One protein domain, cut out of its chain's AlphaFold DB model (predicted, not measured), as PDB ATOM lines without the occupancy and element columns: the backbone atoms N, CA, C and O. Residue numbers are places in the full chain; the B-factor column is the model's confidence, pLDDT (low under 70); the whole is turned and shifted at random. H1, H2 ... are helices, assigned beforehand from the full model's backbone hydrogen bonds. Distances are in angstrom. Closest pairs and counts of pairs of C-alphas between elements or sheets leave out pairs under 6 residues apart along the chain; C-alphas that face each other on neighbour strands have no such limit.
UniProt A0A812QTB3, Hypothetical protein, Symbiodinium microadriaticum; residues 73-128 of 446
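AT A GLANCE: This is residues 73 to 128 of the 446 residues of the protein "Hypothetical protein" of Symbiodinium microadriaticum (UniProt A0A812QTB3). Two long helices make a loose helical hairpin shape: H1 runs out, residues 95 to 99 turn the chain, and H2 folds back alongside without quite touching H1. The last part of H2, residues 112 to 128, sticks out past H1. The printed part has 56 residues, is all helix in the order H1, H2, and is only just extended, close to loose, with a radius of gyration of the C-alphas of 15.7 A; it is a rod of 51 by 19 by 14 A.

HOW THE PARTS SIT: Look first at H1, residues 73 to 94, which has a kink of 28 degrees near residue 84. After a tight link comes H2, residues 100 to 128, near H1 with 11 pairs of C-alphas within 10 A. O i to N i+4 pairs are within hydrogen-bond range in 16 of 18 for H1 and 24 of 25 for H2.

IN THESE COORDINATES: Find C-alpha 73 at (48.628, 29.523, -46.378); H1 runs 30.2 A from there to C-alpha 94. H2 runs 42.0 A to C-alpha 128 at (43.645, 10.447, -27.300).

THE WHOLE: The farthest C-alphas, Arg 95 and Arg 128, are 51.2 A apart. The printed part has no cut. Mean pLDDT of the printed part is 71.6; look for low confidence at residues 120 to 128, among others.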
ATOM      1  N   VAL A  73      48.641  28.065 -46.222       64.31
ATOM      2  CA  VAL A  73      48.628  29.523 -46.378       64.31
ATOM      3  C   VAL A  73      48.983  29.943 -47.809       64.31
ATOM      4  O   VAL A  73      48.324  30.813 -48.354       64.31
ATOM      5  N   ILE A  74      49.962  29.297 -48.457       69.44
ATOM      6  CA  ILE A  74      50.366  29.629 -49.833       69.44
ATOM      7  C   ILE A  74      49.307  29.175 -50.839       69.44
ATOM      8  O   ILE A  74      48.968  29.936 -51.739       69.44
ATOM      9  N   ILE A  75      48.750  27.968 -50.677       70.25
ATOM     10  CA  ILE A  75      47.645  27.502 -51.532       70.25
ATOM     11  C   ILE A  75      46.431  28.423 -51.366       70.25
ATOM     12  O   ILE A  75      45.842  28.831 -52.362       70.25
ATOM     13  N   GLY A  76      46.095  28.800 -50.128       69.50
ATOM     14  CA  GLY A  76      45.039  29.767 -49.836       69.50
ATOM     15  C   GLY A  76      45.287  31.108 -50.525       69.50
ATOM     16  O   GLY A  76      44.416  31.589 -51.241       69.50
ATOM     17  N   SER A  77      46.493  31.666 -50.407       73.88
ATOM     18  CA  SER A  77      46.866  32.923 -51.068       73.88
ATOM     19  C   SER A  77      46.828  32.837 -52.596       73.88
ATOM     20  O   SER A  77      46.375  33.775 -53.242       73.88
ATOM     21  N   LEU A  78      47.254  31.723 -53.197       75.75
ATOM     22  CA  LEU A  78      47.188  31.531 -54.651       75.75
ATOM     23  C   LEU A  78      45.745  31.385 -55.144       75.75
ATOM     24  O   LEU A  78      45.383  31.984 -56.153       75.75
ATOM     25  N   LEU A  79      44.898  30.657 -54.411       74.69
ATOM     26  CA  LEU A  79      43.465  30.578 -54.704       74.69
ATOM     27  C   LEU A  79      42.784  31.946 -54.573       74.69
ATOM     28  O   LEU A  79      41.881  32.235 -55.348       74.69
ATOM     29  N   ILE A  80      43.240  32.807 -53.657       70.62
ATOM     30  CA  ILE A  80      42.774  34.196 -53.535       70.62
ATOM     31  C   ILE A  80      43.197  35.017 -54.760       70.62
ATOM     32  O   ILE A  80      42.352  35.641 -55.402       70.62
ATOM     33  N   ILE A  81      44.488  34.984 -55.113       79.12
ATOM     34  CA  ILE A  81      45.047  35.763 -56.228       79.12
ATOM     35  C   ILE A  81      44.415  35.352 -57.565       79.12
ATOM     36  O   ILE A  81      44.145  36.214 -58.393       79.12
ATOM     37  N   CYS A  82      44.147  34.061 -57.780       78.19
ATOM     38  CA  CYS A  82      43.546  33.569 -59.022       78.19
ATOM     39  C   CYS A  82      42.008  33.577 -59.002       78.19
ATOM     40  O   CYS A  82      41.379  33.789 -60.039       78.19
ATOM     41  N   GLY A  83      41.390  33.351 -57.842       75.06
ATOM     42  CA  GLY A  83      39.940  33.226 -57.696       75.06
ATOM     43  C   GLY A  83      39.204  34.561 -57.723       75.06
ATOM     44  O   GLY A  83      38.130  34.636 -58.314       75.06
ATOM     45  N   ILE A  84      39.781  35.626 -57.150       72.81
ATOM     46  CA  ILE A  84      39.160  36.962 -57.151       72.81
ATOM     47  C   ILE A  84      38.991  37.501 -58.585       72.81
ATOM     48  O   ILE A  84      37.868  37.862 -58.935       72.81
ATOM     49  N   PRO A  85      40.018  37.497 -59.458       78.50
ATOM     50  CA  PRO A  85      39.854  37.943 -60.841       78.50
ATOM     51  C   PRO A  85      38.835  37.111 -61.627       78.50
ATOM     52  O   PRO A  85      38.074  37.666 -62.411       78.50
ATOM     53  N   LEU A  86      38.777  35.793 -61.398       75.88
ATOM     54  CA  LEU A  86      37.837  34.902 -62.085       75.88
ATOM     55  C   LEU A  86      36.383  35.126 -61.629       75.88
ATOM     56  O   LEU A  86      35.460  35.101 -62.447       75.88
ATOM     57  N   LEU A  87      36.171  35.380 -60.335       69.94
ATOM     58  CA  LEU A  87      34.863  35.738 -59.777       69.94
ATOM     59  C   LEU A  87      34.397  37.113 -60.263       69.94
ATOM     60  O   LEU A  87      33.239  37.260 -60.640       69.94
ATOM     61  N   LEU A  88      35.296  38.097 -60.330       72.75
ATOM     62  CA  LEU A  88      34.980  39.415 -60.885       72.75
ATOM     63  C   LEU A  88      34.678  39.333 -62.392       72.75
ATOM     64  O   LEU A  88      33.684  39.891 -62.845       72.75
ATOM     65  N   TYR A  89      35.460  38.560 -63.154       77.62
ATOM     66  CA  TYR A  89      35.228  38.328 -64.586       77.62
ATOM     67  C   TYR A  89      33.887  37.628 -64.868       77.62
ATOM     68  O   TYR A  89      33.183  37.959 -65.821       77.62
ATOM     69  N   SER A  90      33.509  36.655 -64.036       69.75
ATOM     70  CA  SER A  90      32.229  35.949 -64.177       69.75
ATOM     71  C   SER A  90      31.035  36.781 -63.700       69.75
ATOM     72  O   SER A  90      29.987  36.728 -64.341       69.75
ATOM     73  N   SER A  91      31.193  37.592 -62.647       70.38
ATOM     74  CA  SER A  91      30.179  38.548 -62.171       70.38
ATOM     75  C   SER A  91      29.770  39.532 -63.268       70.38
ATOM     76  O   SER A  91      28.574  39.726 -63.496       70.38
ATOM     77  N   ASP A  92      30.748  40.055 -64.012       70.75
ATOM     78  CA  ASP A  92      30.519  41.003 -65.108       70.75
ATOM     79  C   ASP A  92      29.754  40.351 -66.278       70.75
ATOM     80  O   ASP A  92      28.858  40.942 -66.884       70.75
ATOM     81  N   ARG A  93      30.012  39.060 -66.540       75.31
ATOM     82  CA  ARG A  93      29.294  38.276 -67.561       75.31
ATOM     83  C   ARG A  93      27.875  37.870 -67.157       75.31
ATOM     84  O   ARG A  93      27.015  37.761 -68.028       75.31
ATOM     85  N   LEU A  94      27.636  37.599 -65.873       74.06
ATOM     86  CA  LEU A  94      26.345  37.133 -65.350       74.06
ATOM     87  C   LEU A  94      25.440  38.266 -64.833       74.06
ATOM     88  O   LEU A  94      24.287  37.997 -64.506       74.06
ATOM     89  N   ARG A  95      25.920  39.522 -64.789       78.38
ATOM     90  CA  ARG A  95      25.206  40.705 -64.255       78.38
ATOM     91  C   ARG A  95      24.673  40.526 -62.828       78.38
ATOM     92  O   ARG A  95      23.668  41.128 -62.455       78.38
ATOM     93  N   ILE A  96      25.333  39.701 -62.023       72.25
ATOM     94  CA  ILE A  96      24.999  39.548 -60.605       72.25
ATOM     95  C   ILE A  96      25.943  40.473 -59.833       72.25
ATOM     96  O   ILE A  96      27.153  40.240 -59.893       72.25
ATOM     97  N   PRO A  97      25.444  41.510 -59.131       70.50
ATOM     98  CA  PRO A  97      26.288  42.393 -58.338       70.50
ATOM     99  C   PRO A  97      26.801  41.620 -57.121       70.50
ATOM    100  O   PRO A  97      26.079  41.404 -56.150       70.50
ATOM    101  N   ILE A  98      28.047  41.158 -57.192       71.12
ATOM    102  CA  ILE A  98      28.720  40.537 -56.055       71.12
ATOM    103  C   ILE A  98      29.471  41.645 -55.329       71.12
ATOM    104  O   ILE A  98      30.446  42.182 -55.851       71.12
ATOM    105  N   ASP A  99      29.015  41.984 -54.125       76.56
ATOM    106  CA  ASP A  99      29.744  42.883 -53.235       76.56
ATOM    107  C   ASP A  99      31.080  42.216 -52.836       76.56
ATOM    108  O   ASP A  99      31.070  41.146 -52.209       76.56
ATOM    109  N   PRO A 100      32.239  42.814 -53.178       73.38
ATOM    110  CA  PRO A 100      33.551  42.288 -52.810       73.38
ATOM    111  C   PRO A 100      33.699  42.037 -51.303       73.38
ATOM    112  O   PRO A 100      34.400  41.105 -50.899       73.38
ATOM    113  N   GLY A 101      33.006  42.818 -50.467       76.69
ATOM    114  CA  GLY A 101      33.000  42.652 -49.017       76.69
ATOM    115  C   GLY A 101      32.449  41.293 -48.579       76.69
ATOM    116  O   GLY A 101      33.022  40.649 -47.701       76.69
ATOM    117  N   VAL A 102      31.398  40.794 -49.237       74.81
ATOM    118  CA  VAL A 102      30.761  39.510 -48.895       74.81
ATOM    119  C   VAL A 102      31.688  38.328 -49.193       74.81
ATOM    120  O   VAL A 102      31.748  37.369 -48.416       74.81
ATOM    121  N   VAL A 103      32.466  38.410 -50.276       73.69
ATOM    122  CA  VAL A 103      33.453  37.381 -50.641       73.69
ATOM    123  C   VAL A 103      34.565  37.319 -49.594       73.69
ATOM    124  O   VAL A 103      34.879  36.236 -49.099       73.69
ATOM    125  N   VAL A 104      35.116  38.471 -49.202       78.06
ATOM    126  CA  VAL A 104      36.181  38.543 -48.188       78.06
ATOM    127  C   VAL A 104      35.693  38.013 -46.836       78.06
ATOM    128  O   VAL A 104      36.381  37.203 -46.214       78.06
ATOM    129  N   VAL A 105      34.490  38.400 -46.400       79.00
ATOM    130  CA  VAL A 105      33.917  37.954 -45.118       79.00
ATOM    131  C   VAL A 105      33.661  36.444 -45.106       79.00
ATOM    132  O   VAL A 105      34.064  35.764 -44.162       79.00
ATOM    133  N   THR A 106      33.061  35.889 -46.163       74.06
ATOM    134  CA  THR A 106      32.780  34.443 -46.257       74.06
ATOM    135  C   THR A 106      34.072  33.617 -46.216       74.06
ATOM    136  O   THR A 106      34.140  32.569 -45.563       74.06
ATOM    137  N   TRP A 107      35.139  34.114 -46.846       75.50
ATOM    138  CA  TRP A 107      36.457  33.481 -46.810       75.50
ATOM    139  C   TRP A 107      37.134  33.575 -45.446       75.50
ATOM    140  O   TRP A 107      37.671  32.570 -44.980       75.50
ATOM    141  N   LEU A 108      37.085  34.734 -44.783       77.62
ATOM    142  CA  LEU A 108      37.612  34.887 -43.425       77.62
ATOM    143  C   LEU A 108      36.922  33.922 -42.459       77.62
ATOM    144  O   LEU A 108      37.600  33.236 -41.696       77.62
ATOM    145  N   ILE A 109      35.597  33.793 -42.548       75.81
ATOM    146  CA  ILE A 109      34.830  32.831 -41.748       75.81
ATOM    147  C   ILE A 109      35.286  31.399 -42.050       75.81
ATOM    148  O   ILE A 109      35.580  30.640 -41.128       75.81
ATOM    149  N   THR A 110      35.425  31.033 -43.325       75.44
ATOM    150  CA  THR A 110      35.876  29.688 -43.720       75.44
ATOM    151  C   THR A 110      37.295  29.392 -43.222       75.44
ATOM    152  O   THR A 110      37.555  28.301 -42.715       75.44
ATOM    153  N   ALA A 111      38.208  30.363 -43.294       75.69
ATOM    154  CA  ALA A 111      39.575  30.234 -42.797       75.69
ATOM    155  C   ALA A 111      39.621  30.084 -41.269       75.69
ATOM    156  O   ALA A 111      40.351  29.231 -40.760       75.69
ATOM    157  N   VAL A 112      38.809  30.855 -40.538       79.38
ATOM    158  CA  VAL A 112      38.677  30.748 -39.078       79.38
ATOM    159  C   VAL A 112      38.091  29.391 -38.681       79.38
ATOM    160  O   VAL A 112      38.628  28.744 -37.783       79.38
ATOM    161  N   LEU A 113      37.054  28.910 -39.373       74.50
ATOM    162  CA  LEU A 113      36.457  27.595 -39.119       74.50
ATOM    163  C   LEU A 113      37.427  26.449 -39.438       74.50
ATOM    164  O   LEU A 113      37.552  25.516 -38.646       74.50
ATOM    165  N   ALA A 114      38.163  26.527 -40.549       73.38
ATOM    166  CA  ALA A 114      39.176  25.537 -40.908       73.38
ATOM    167  C   ALA A 114      40.345  25.526 -39.907       73.38
ATOM    168  O   ALA A 114      40.824  24.458 -39.516       73.38
ATOM    169  N   PHE A 115      40.778  26.704 -39.448       75.38
ATOM    170  CA  PHE A 115      41.793  26.832 -38.407       75.38
ATOM    171  C   PHE A 115      41.298  26.247 -37.080       75.38
ATOM    172  O   PHE A 115      41.973  25.391 -36.509       75.38
ATOM    173  N   GLY A 116      40.103  26.640 -36.630       73.50
ATOM    174  CA  GLY A 116      39.471  26.119 -35.420       73.50
ATOM    175  C   GLY A 116      39.312  24.599 -35.464       73.50
ATOM    176  O   GLY A 116      39.764  23.909 -34.554       73.50
ATOM    177  N   GLY A 117      38.790  24.061 -36.570       73.69
ATOM    178  CA  GLY A 117      38.664  22.621 -36.798       73.69
ATOM    179  C   GLY A 117      40.012  21.892 -36.780       73.69
ATOM    180  O   GLY A 117      40.137  20.847 -36.144       73.69
ATOM    181  N   SER A 118      41.056  22.459 -37.394       69.62
ATOM    182  CA  SER A 118      42.411  21.890 -37.354       69.62
ATOM    183  C   SER A 118      42.995  21.874 -35.938       69.62
ATOM    184  O   SER A 118      43.599  20.875 -35.542       69.62
ATOM    185  N   GLN A 119      42.796  22.940 -35.153       70.38
ATOM    186  CA  GLN A 119      43.237  22.977 -33.755       70.38
ATOM    187  C   GLN A 119      42.463  21.973 -32.901       70.38
ATOM    188  O   GLN A 119      43.076  21.238 -32.133       70.38
ATOM    189  N   MET A 120      41.146  21.856 -33.086       68.44
ATOM    190  CA  MET A 120      40.333  20.868 -32.374       68.44
ATOM    191  C   MET A 120      40.730  19.431 -32.717       68.44
ATOM    192  O   MET A 120      40.850  18.611 -31.813       68.44
ATOM    193  N   ILE A 121      40.995  19.116 -33.990       66.94
ATOM    194  CA  ILE A 121      41.472  17.788 -34.403       66.94
ATOM    195  C   ILE A 121      42.848  17.498 -33.799       66.94
ATOM    196  O   ILE A 121      43.066  16.391 -33.316       66.94
ATOM    197  N   LYS A 122      43.765  18.473 -33.774       62.53
ATOM    198  CA  LYS A 122      45.070  18.306 -33.120       62.53
ATOM    199  C   LYS A 122      44.929  18.057 -31.631       62.53
ATOM    200  O   LYS A 122      45.521  17.100 -31.152       62.53
ATOM    201  N   VAL A 123      44.129  18.865 -30.933       62.41
ATOM    202  CA  VAL A 123      43.845  18.686 -29.505       62.41
ATOM    203  C   VAL A 123      43.228  17.310 -29.270       62.41
ATOM    204  O   VAL A 123      43.702  16.587 -28.410       62.41
ATOM    205  N   ALA A 124      42.256  16.891 -30.084       58.72
ATOM    206  CA  ALA A 124      41.639  15.567 -29.999       58.72
ATOM    207  C   ALA A 124      42.610  14.412 -30.320       58.72
ATOM    208  O   ALA A 124      42.445  13.298 -29.823       58.72
ATOM    209  N   GLN A 125      43.615  14.644 -31.167       57.12
ATOM    210  CA  GLN A 125      44.653  13.662 -31.490       57.12
ATOM    211  C   GLN A 125      45.730  13.585 -30.402       57.12
ATOM    212  O   GLN A 125      46.182  12.484 -30.093       57.12
ATOM    213  N   THR A 126      46.116  14.708 -29.787       52.72
ATOM    214  CA  THR A 126      47.080  14.734 -28.678       52.72
ATOM    215  C   THR A 126      46.472  14.254 -27.361       52.72
ATOM    216  O   THR A 126      47.182  13.642 -26.570       52.72
ATOM    217  N   THR A 127      45.167  14.442 -27.139       50.34
ATOM    218  CA  THR A 127      44.457  13.943 -25.945       50.34
ATOM    219  C   THR A 127      44.107  12.461 -26.008       50.34
ATOM    220  O   THR A 127      43.729  11.881 -24.999       50.34
ATOM    221  N   ARG A 128      44.211  11.798 -27.168       52.28
ATOM    222  CA  ARG A 128      43.645  10.447 -27.300       52.28
ATOM    223  C   ARG A 128      44.409   9.346 -26.567       52.28
ATOM    224  O   ARG A 128      43.813   8.299 -26.350       52.28
TER     225      ARG A 128